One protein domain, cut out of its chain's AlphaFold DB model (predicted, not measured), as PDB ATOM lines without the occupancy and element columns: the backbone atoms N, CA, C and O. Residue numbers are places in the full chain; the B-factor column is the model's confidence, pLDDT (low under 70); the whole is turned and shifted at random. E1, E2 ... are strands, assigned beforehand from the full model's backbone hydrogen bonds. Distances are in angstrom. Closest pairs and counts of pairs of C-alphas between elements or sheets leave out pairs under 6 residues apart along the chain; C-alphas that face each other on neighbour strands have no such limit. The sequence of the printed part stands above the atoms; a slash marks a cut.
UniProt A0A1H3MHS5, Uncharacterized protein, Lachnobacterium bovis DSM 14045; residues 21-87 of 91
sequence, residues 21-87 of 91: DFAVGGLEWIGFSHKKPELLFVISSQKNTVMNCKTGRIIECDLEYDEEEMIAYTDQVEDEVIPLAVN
ATOM      1  N   ASP A  21       1.984  20.179-108.057       88.50
ATOM      2  CA  ASP A  21       2.148  21.377-107.251       88.50
ATOM      3  C   ASP A  21       1.179  21.299-106.068       88.50
ATOM      4  O   ASP A  21       0.035  20.874-106.222       88.50
ATOM      5  N   PHE A  22       1.645  21.658-104.878       88.44
ATOM      6  CA  PHE A  22       0.834  21.615-103.668       88.44
ATOM      7  C   PHE A  22       1.375  22.604-102.642       88.44
ATOM      8  O   PHE A  22       2.534  23.017-102.698       88.44
ATOM      9  N   ALA A  23       0.509  23.000-101.714       89.25
ATOM     10  CA  ALA A  23       0.866  23.853-100.595       89.25
ATOM     11  C   ALA A  23       1.011  23.008 -99.327       89.25
ATOM     12  O   ALA A  23       0.198  22.115 -99.078       89.25
ATOM     13  N   VAL A  24       2.018  23.328 -98.517       91.06
ATOM     14  CA  VAL A  24       2.255  22.711 -97.209       91.06
ATOM     15  C   VAL A  24       2.104  23.793 -96.151       91.06
ATOM     16  O   VAL A  24       2.843  24.775 -96.148       91.06
ATOM     17  N   GLY A  25       1.108  23.646 -95.281       91.38
ATOM     18  CA  GLY A  25       0.931  24.535 -94.138       91.38
ATOM     19  C   GLY A  25       1.838  24.104 -92.992       91.38
ATOM     20  O   GLY A  25       1.824  22.934 -92.632       91.38
ATOM     21  N   GLY A  26       2.598  25.042 -92.420       92.69
ATOM     22  CA  GLY A  26       3.455  24.767 -91.263       92.69
ATOM     23  C   GLY A  26       4.593  23.789 -91.554       92.69
ATOM     24  O   GLY A  26       4.859  22.933 -90.719       92.69
ATOM     25  N   LEU A  27       5.196  23.882 -92.747       93.25
ATOM     26  CA  LEU A  27       6.365  23.100 -93.157       93.25
ATOM     27  C   LEU A  27       7.523  23.299 -92.172       93.25
ATOM     28  O   LEU A  27       7.919  24.438 -91.922       93.25
ATOM     29  N   GLU A  28       8.086  22.196 -91.693       93.19
ATOM     30  CA  GLU A  28       9.215  22.193 -90.759       93.19
ATOM     31  C   GLU A  28      10.450  21.588 -91.427       93.19
ATOM     32  O   GLU A  28      11.493  22.239 -91.498       93.19
ATOM     33  N   TRP A  29      10.297  20.399 -92.020       94.56
ATOM     34  CA  TRP A  29      11.413  19.642 -92.585       94.56
ATOM     35  C   TRP A  29      11.047  18.943 -93.890       94.56
ATOM     36  O   TRP A  29       9.885  18.624 -94.160       94.56
ATOM     37  N   ILE A  30      12.074  18.659 -94.685       95.62
ATOM     38  CA  ILE A  30      11.981  17.783 -95.852       95.62
ATOM     39  C   ILE A  30      13.106  16.755 -95.836       95.62
ATOM     40  O   ILE A  30      14.191  17.032 -95.335       95.62
ATOM     41  N   GLY A  31      12.874  15.589 -96.429       95.75
ATOM     42  CA  GLY A  31      13.895  14.553 -96.562       95.75
ATOM     43  C   GLY A  31      13.681  13.711 -97.808       95.75
ATOM     44  O   GLY A  31      12.546  13.441 -98.197       95.75
ATOM     45  N   PHE A  32      14.767  13.291 -98.449       96.44
ATOM     46  CA  PHE A  32      14.707  12.337 -99.554       96.44
ATOM     47  C   PHE A  32      15.169  10.969 -99.079       96.44
ATOM     48  O   PHE A  32      16.172  10.847 -98.378       96.44
ATOM     49  N   SER A  33      14.462   9.931 -99.514       95.94
ATOM     50  CA  SER A  33      14.957   8.565 -99.368       95.94
ATOM     51  C   SER A  33      16.193   8.354-100.252       95.94
ATOM     52  O   SER A  33      16.203   8.721-101.427       95.94
ATOM     53  N   HIS A  34      17.232   7.717 -99.719       94.69
ATOM     54  CA  HIS A  34      18.370   7.229-100.493       94.69
ATOM     55  C   HIS A  34      18.019   5.953-101.272       94.69
ATOM     56  O   HIS A  34      18.477   5.777-102.402       94.69
ATOM     57  N   LYS A  35      17.199   5.058-100.698       95.88
ATOM     58  CA  LYS A  35      16.776   3.802-101.350       95.88
ATOM     59  C   LYS A  35      15.761   4.023-102.473       95.88
ATOM     60  O   LYS A  35      15.779   3.299-103.469       95.88
ATOM     61  N   LYS A  36      14.871   5.004-102.320       96.06
ATOM     62  CA  LYS A  36      13.834   5.403-103.281       96.06
ATOM     63  C   LYS A  36      13.906   6.923-103.514       96.06
ATOM     64  O   LYS A  36      13.042   7.643-103.015       96.06
ATOM     65  N   PRO A  37      14.888   7.425-104.289       95.31
ATOM     66  CA  PRO A  37      15.137   8.865-104.470       95.31
ATOM     67  C   PRO A  37      13.975   9.679-105.043       95.31
ATOM     68  O   PRO A  37      13.982  10.904-104.988       95.31
ATOM     69  N   GLU A  38      12.961   9.029-105.614       95.81
ATOM     70  CA  GLU A  38      11.721   9.693-106.003       95.81
ATOM     71  C   GLU A  38      10.799  10.055-104.833       95.81
ATOM     72  O   GLU A  38       9.807  10.737-105.070       95.81
ATOM     73  N   LEU A  39      11.041   9.560-103.620       96.44
ATOM     74  CA  LEU A  39      10.195   9.829-102.463       96.44
ATOM     75  C   LEU A  39      10.741  11.019-101.677       96.44
ATOM     76  O   LEU A  39      11.831  10.956-101.109       96.44
ATOM     77  N   LEU A  40       9.942  12.079-101.646       96.19
ATOM     78  CA  LEU A  40      10.141  13.263-100.825       96.19
ATOM     79  C   LEU A  40       9.224  13.173 -99.605       96.19
ATOM     80  O   LEU A  40       8.001  13.212 -99.740       96.19
ATOM     81  N   PHE A  41       9.818  13.076 -98.428       96.38
ATOM     82  CA  PHE A  41       9.138  13.183 -97.147       96.38
ATOM     83  C   PHE A  41       9.016  14.649 -96.767       96.38
ATOM     84  O   PHE A  41       9.968  15.420 -96.886       96.38
ATOM     85  N   VAL A  42       7.821  15.026 -96.336       95.81
ATOM     86  CA  VAL A  42       7.465  16.385 -95.948       95.81
ATOM     87  C   VAL A  42       6.896  16.316 -94.543       95.81
ATOM     88  O   VAL A  42       5.833  15.722 -94.337       95.81
ATOM     89  N   ILE A  43       7.605  16.930 -93.600       95.25
ATOM     90  CA  ILE A  43       7.221  17.018 -92.193       95.25
ATOM     91  C   ILE A  43       6.634  18.401 -91.953       95.25
ATOM     92  O   ILE A  43       7.220  19.423 -92.330       95.25
ATOM     93  N   SER A  44       5.448  18.437 -91.360       94.12
ATOM     94  CA  SER A  44       4.798  19.692 -91.006       94.12
ATOM     95  C   SER A  44       4.013  19.552 -89.715       94.12
ATOM     96  O   SER A  44       3.404  18.510 -89.473       94.12
ATOM     97  N   SER A  45       3.900  20.656 -88.977       92.44
ATOM     98  CA  SER A  45       3.058  20.766 -87.774       92.44
ATOM     99  C   SER A  45       1.598  20.339 -87.976       92.44
ATOM    100  O   SER A  45       0.887  20.089 -87.007       92.44
ATOM    101  N   GLN A  46       1.111  20.314 -89.222       92.12
ATOM    102  CA  GLN A  46      -0.256  19.904 -89.542       92.12
ATOM    103  C   GLN A  46      -0.351  18.410 -89.834       92.12
ATOM    104  O   GLN A  46      -1.289  17.754 -89.384       92.12
ATOM    105  N   LYS A  47       0.568  17.898 -90.658       93.38
ATOM    106  CA  LYS A  47       0.629  16.491 -91.059       93.38
ATOM    107  C   LYS A  47       1.908  16.145 -91.799       93.38
ATOM    108  O   LYS A  47       2.448  16.942 -92.569       93.38
ATOM    109  N   ASN A  48       2.282  14.886 -91.676       95.69
ATOM    110  CA  ASN A  48       3.401  14.305 -92.385       95.69
ATOM    111  C   ASN A  48       2.918  13.629 -93.672       95.69
ATOM    112  O   ASN A  48       1.872  12.972 -93.711       95.69
ATOM    113  N   THR A  49       3.643  13.836 -94.768       96.19
ATOM    114  CA  THR A  49       3.277  13.294 -96.083       96.19
ATOM    115  C   THR A  49       4.501  12.798 -96.833       96.19
ATOM    116  O   THR A  49       5.611  13.281 -96.626       96.19
ATOM    117  N   VAL A  50       4.286  11.845 -97.738       96.62
ATOM    118  CA  VAL A  50       5.285  11.437 -98.724       96.62
ATOM    119  C   VAL A  50       4.761  11.734-100.125       96.62
ATOM    120  O   VAL A  50       3.644  11.360-100.502       96.62
ATOM    121  N   MET A  51       5.577  12.434-100.902       95.88
ATOM    122  CA  MET A  51       5.344  12.738-102.303       95.88
ATOM    123  C   MET A  51       6.213  11.834-103.169       95.88
ATOM    124  O   MET A  51       7.426  11.767-103.008       95.88
ATOM    125  N   ASN A  52       5.600  11.196-104.161       96.50
ATOM    126  CA  ASN A  52       6.327  10.514-105.218       96.50
ATOM    127  C   ASN A  52       6.592  11.479-106.388       96.50
ATOM    128  O   ASN A  52       5.712  11.745-107.210       96.50
ATOM    129  N   CYS A  53       7.832  11.943-106.509       93.75
ATOM    130  CA  CYS A  53       8.336  12.866-107.528       93.75
ATOM    131  C   CYS A  53       8.465  12.260-108.938       93.75
ATOM    132  O   CYS A  53       8.998  12.907-109.830       93.75
ATOM    133  N   LYS A  54       7.995  11.033-109.186       94.12
ATOM    134  CA  LYS A  54       7.806  10.509-110.555       94.12
ATOM    135  C   LYS A  54       6.352  10.618-111.004       94.12
ATOM    136  O   LYS A  54       6.080  10.850-112.177       94.12
ATOM    137  N   THR A  55       5.422  10.428-110.072       95.19
ATOM    138  CA  THR A  55       3.982  10.316-110.363       95.19
ATOM    139  C   THR A  55       3.178  11.539-109.935       95.19
ATOM    140  O   THR A  55       2.044  11.693-110.375       95.19
ATOM    141  N   GLY A  56       3.737  12.388-109.070       95.12
ATOM    142  CA  GLY A  56       3.030  13.500-108.440       95.12
ATOM    143  C   GLY A  56       2.060  13.075-107.332       95.12
ATOM    144  O   GLY A  56       1.348  13.916-106.792       95.12
ATOM    145  N   ARG A  57       2.002  11.781-106.982       96.31
ATOM    146  CA  ARG A  57       1.103  11.278-105.939       96.31
ATOM    147  C   ARG A  57       1.596  11.704-104.557       96.31
ATOM    148  O   ARG A  57       2.769  11.516-104.246       96.31
ATOM    149  N   ILE A  58       0.677  12.202-103.737       95.81
ATOM    150  CA  ILE A  58       0.913  12.595-102.346       95.81
ATOM    151  C   ILE A  58       0.019  11.728-101.467       95.81
ATOM    152  O   ILE A  58      -1.175  11.591-101.747       95.81
ATOM    153  N   ILE A  59       0.595  11.125-100.433       95.69
ATOM    154  CA  ILE A  59      -0.145  10.372 -99.419       95.69
ATOM    155  C   ILE A  59       0.303  10.810 -98.027       95.69
ATOM    156  O   ILE A  59       1.428  11.279 -97.847       95.69
ATOM    157  N   GLU A  60      -0.588  10.664 -97.053       95.06
ATOM    158  CA  GLU A  60      -0.229  10.824 -95.646       95.06
ATOM    159  C   GLU A  60       0.760   9.732 -95.242       95.06
ATOM    160  O   GLU A  60       0.698   8.601 -95.735       95.06
ATOM    161  N   CYS A  61       1.712  10.115 -94.403       93.44
ATOM    162  CA  CYS A  61       2.821   9.281 -93.987       93.44
ATOM    163  C   CYS A  61       2.930   9.374 -92.475       93.44
ATOM    164  O   CYS A  61       3.141  10.464 -91.951       93.44
ATOM    165  N   ASP A  62       2.815   8.239 -91.799       93.56
ATOM    166  CA  ASP A  62       3.230   8.161 -90.406       93.56
ATOM    167  C   ASP A  62       4.762   8.089 -90.373       93.56
ATOM    168  O   ASP A  62       5.369   7.311 -91.124       93.56
ATOM    169  N   LEU A  63       5.386   8.982 -89.613       93.88
ATOM    170  CA  LEU A  63       6.838   9.043 -89.473       93.88
ATOM    171  C   LEU A  63       7.202   9.627 -88.113       93.88
ATOM    172  O   LEU A  63       6.587  10.592 -87.652       93.88
ATOM    173  N   GLU A  64       8.249   9.069 -87.525       94.75
ATOM    174  CA  GLU A  64       8.906   9.602 -86.337       94.75
ATOM    175  C   GLU A  64      10.166  10.346 -86.770       94.75
ATOM    176  O   GLU A  64      10.842   9.930 -87.716       94.75
ATOM    177  N   TYR A  65      10.477  11.460 -86.115       94.56
ATOM    178  CA  TYR A  65      11.644  12.263 -86.447       94.56
ATOM    179  C   TYR A  65      12.350  12.775 -85.196       94.56
ATOM    180  O   TYR A  65      11.720  13.034 -84.171       94.56
ATOM    181  N   ASP A  66      13.665  12.902 -85.312       94.88
ATOM    182  CA  ASP A  66      14.549  13.494 -84.320       94.88
ATOM    183  C   ASP A  66      15.086  14.806 -84.898       94.88
ATOM    184  O   ASP A  66      15.783  14.820 -85.918       94.88
ATOM    185  N   GLU A  67      14.695  15.921 -84.284       90.69
ATOM    186  CA  GLU A  67      15.092  17.261 -84.718       90.69
ATOM    187  C   GLU A  67      16.567  17.561 -84.426       90.69
ATOM    188  O   GLU A  67      17.185  18.316 -85.176       90.69
ATOM    189  N   GLU A  68      17.135  16.984 -83.362       92.19
ATOM    190  CA  GLU A  68      18.529  17.221 -82.973       92.19
ATOM    191  C   GLU A  68      19.478  16.495 -83.927       92.19
ATOM    192  O   GLU A  68      20.441  17.081 -84.426       92.19
ATOM    193  N   GLU A  69      19.158  15.240 -84.242       95.25
ATOM    194  CA  GLU A  69      19.931  14.420 -85.177       95.25
ATOM    195  C   GLU A  69      19.563  14.689 -86.649       95.25
ATOM    196  O   GLU A  69      20.260  14.234 -87.557       95.25
ATOM    197  N   MET A  70      18.496  15.458 -86.905       94.81
ATOM    198  CA  MET A  70      17.957  15.767 -88.236       94.81
ATOM    199  C   MET A  70      17.691  14.509 -89.071       94.81
ATOM    200  O   MET A  70      18.128  14.385 -90.221       94.81
ATOM    201  N   ILE A  71      16.956  13.562 -88.495       96.31
ATOM    202  CA  ILE A  71      16.633  12.285 -89.135       96.31
ATOM    203  C   ILE A  71      15.171  11.900 -88.934       96.31
ATOM    204  O   ILE A  71      14.535  12.295 -87.962       96.31
ATOM    205  N   ALA A  72      14.647  11.095 -89.853       96.00
ATOM    206  CA  ALA A  72      13.309  10.530 -89.780       96.00
ATOM    207  C   ALA A  72      13.277   9.037 -90.114       96.00
ATOM    208  O   ALA A  72      14.115   8.523 -90.861       96.00
ATOM    209  N   TYR A  73      12.251   8.365 -89.597       95.31
ATOM    210  CA  TYR A  73      11.997   6.938 -89.744       95.31
ATOM    211  C   TYR A  73      10.542   6.702 -90.140       95.31
ATOM    212  O   TYR A  73       9.632   7.365 -89.643       95.31
ATOM    213  N   THR A  74      10.309   5.755 -91.047       94.69
ATOM    214  CA  THR A  74       8.963   5.428 -91.528       94.69
ATOM    215  C   THR A  74       8.919   4.062 -92.199       94.69
ATOM    216  O   THR A  74       9.835   3.677 -92.927       94.69
ATOM    217  N   ASP A  75       7.788   3.379 -92.060       92.00
ATOM    218  CA  ASP A  75       7.528   2.097 -92.718       92.00
ATOM    219  C   ASP A  75       7.370   2.223 -94.248       92.00
ATOM    220  O   ASP A  75       7.348   1.225 -94.968       92.00
ATOM    221  N   GLN A  76       7.279   3.443 -94.798       91.00
ATOM    222  CA  GLN A  76       7.230   3.649 -96.256       91.00
ATOM    223  C   GLN A  76       8.535   3.228 -96.958       91.00
ATOM    224  O   GLN A  76       8.534   2.880 -98.156       91.00
ATOM    225  N   VAL A  77       9.655   3.253 -96.226       92.19
ATOM    226  CA  VAL A  77      10.947   2.759 -96.702       92.19
ATOM    227  C   VAL A  77      11.647   1.979 -95.597       92.19
ATOM    228  O   VAL A  77      12.346   2.532 -94.758       92.19
ATOM    229  N   GLU A  78      11.459   0.663 -95.635       90.38
ATOM    230  CA  GLU A  78      12.041  -0.268 -94.670       90.38
ATOM    231  C   GLU A  78      13.569  -0.123 -94.561       90.38
ATOM    232  O   GLU A  78      14.285   0.028 -95.563       90.38
ATOM    233  N   ASP A  79      14.066  -0.219 -93.324       90.44
ATOM    234  CA  ASP A  79      15.484  -0.175 -92.949       90.44
ATOM    235  C   ASP A  79      16.229   1.058 -93.482       90.44
ATOM    236  O   ASP A  79      17.360   0.951 -93.978       90.44
ATOM    237  N   GLU A  80      15.585   2.221 -93.473       93.88
ATOM    238  CA  GLU A  80      16.192   3.478 -93.886       93.88
ATOM    239  C   GLU A  80      15.989   4.578 -92.846       93.88
ATOM    240  O   GLU A  80      14.894   4.787 -92.333       93.88
ATOM    241  N   VAL A  81      17.077   5.302 -92.587       95.94
ATOM    242  CA  VAL A  81      17.065   6.574 -91.868       95.94
ATOM    243  C   VAL A  81      17.089   7.678 -92.913       95.94
ATOM    244  O   VAL A  81      18.018   7.746 -93.724       95.94
ATOM    245  N   ILE A  82      16.058   8.512 -92.921       96.75
ATOM    246  CA  ILE A  82      15.899   9.589 -93.893       96.75
ATOM    247  C   ILE A  82      16.564  10.841 -93.315       96.75
ATOM    248  O   ILE A  82      16.096  11.334 -92.290       96.75
ATOM    249  N   PRO A  83      17.625  11.378 -93.941       95.81
ATOM    250  CA  PRO A  83      18.199  12.642 -93.505       95.81
ATOM    251  C   PRO A  83      17.222  13.784 -93.783       95.81
ATOM    252  O   PRO A  83      16.627  13.870 -94.865       95.81
ATOM    253  N   LEU A  84      17.084  14.672 -92.807       95.19
ATOM    254  CA  LEU A  84      16.260  15.863 -92.896       95.19
ATOM    255  C   LEU A  84      17.111  17.076 -93.258       95.19
ATOM    256  O   LEU A  84      18.248  17.236 -92.817       95.19
ATOM    257  N   ALA A  85      16.529  17.950 -94.066       91.44
ATOM    258  CA  ALA A  85      17.046  19.272 -94.354       91.44
ATOM    259  C   ALA A  85      16.056  20.318 -93.840       91.44
ATOM    260  O   ALA A  85      14.839  20.194 -94.029       91.44
ATOM    261  N   VAL A  86      16.600  21.358 -93.205       75.25
ATOM    262  CA  VAL A  86      15.835  22.545 -92.817       75.25
ATOM    263  C   VAL A  86      15.311  23.208 -94.090       75.25
ATOM    264  O   VAL A  86      15.959  23.164 -95.142       75.25
ATOM    265  N   ASN A  87      14.141  23.835 -93.992       64.19
ATOM    266  CA  ASN A  87      13.561  24.652 -95.050       64.19
ATOM    267  C   ASN A  87      14.639  25.521 -95.738       64.19
ATOM    268  O   ASN A  87      15.369  26.247 -95.069       64.19
TER     269      ASN A  87
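AT A GLANCE: This is residues 21 to 87 of the 91 residues of an uncharacterized protein of Lachnobacterium bovis DSM 14045 (UniProt A0A1H3MHS5). Picture one antiparallel sheet of seven strands, curled like part of a barrel but left open between its two edge strands, E4 and E5, with the short stretch of residues 61 to 63 carrying the chain from one edge to the other. E1 and E2 make the middle of the wall near the mean of the C-alphas, and two meanders, E1 E2 E3 E4 and E5 E6 E7, meet side by side where E1 pairs with E7. The printed part has 67 residues, with seven named strands in the order E1 to E7 and no named helix; the order across the sheet is E4 E3 E2 E1 E7 E6 E5. The class is all strand, though under half of the residues, 31 of 67, are in named elements. The whole is compact and rounded, with a radius of gyration of the C-alphas of 10.9 A and spans of 29 by 26 by 18 A.

IN THESE COORDINATES: Find C-alpha 27 at (6.365, 23.100, -93.157); from there E1, residues 27 to 32, runs 15.0 A to C-alpha 32. Go on to C-alpha 39 at (10.195, 9.829, -102.463), where E2, residues 39 to 44, sets out and covers 16.1 A. E3 holds residues 49 to 52 and is 10.0 A long, and E4 holds residues 57 to 60 and is 10.4 A long. E5, residues 64 to 66, and E6, residues 71 to 73, are each 7.1 A long. Look last at E7, residues 82 to 86, which runs 13.0 A and ends at C-alpha 86, (15.835, 22.545, -92.817).

HOW THE PARTS SIT: Start at E2 and E1, a hairpin whose directions stand at 161 degrees; look for N 41 and O 31, 2.8 A apart, and N 31 and O 41, 2.9 A apart, within hydrogen-bond range. On the other side of E2 is E3, antiparallel at 157 degrees, with N 42 and O 49 at 2.8 A. Beyond it comes the edge strand E4, antiparallel to E3 at 160 degrees; the C-alphas of Glu 60 and Thr 49 face each other at 4.3 A, and N 50 and O 59 are 2.9 A apart. Back at E1, turn to E7, its antiparallel neighbour at 139 degrees, where you find N 85 and O 30 at 2.8 A. The pairing of E7 is staggered: its residues 84 to 86 pair with E1, and its residues 82 to 83 pair with E6. E7 and E6 are antiparallel at 137 degrees, with N 82 and O 72 at 2.8 A. The sheet ends at the edge strand E5, antiparallel to E6 at 162 degrees, with N 73 and O 64 at 2.8 A. E4 and E5 are apart, although they follow each other in the chain. From edge to edge the strands' lines turn by 84 degrees and the way across the sheet turns by 119 degrees.

THE WHOLE: The sheet is strongly twisted, its C-alphas lying up to 8.6 A off their best plane. The two C-alphas farthest apart are those of Thr 55 and Glu 68, at 31.8 A, while the first and last printed C-alphas, of Asp 21 and Asn 87, are 17.0 A apart. The printed part has no cut. No link is long: those from E1 to E2 and from E6 to E7 are short, with 6 and 8 residues, and the other four are tight. Read the B-factor column for the model's confidence: the mean pLDDT of the printed part is 93.5, and one residue, Asn 87, is under 70.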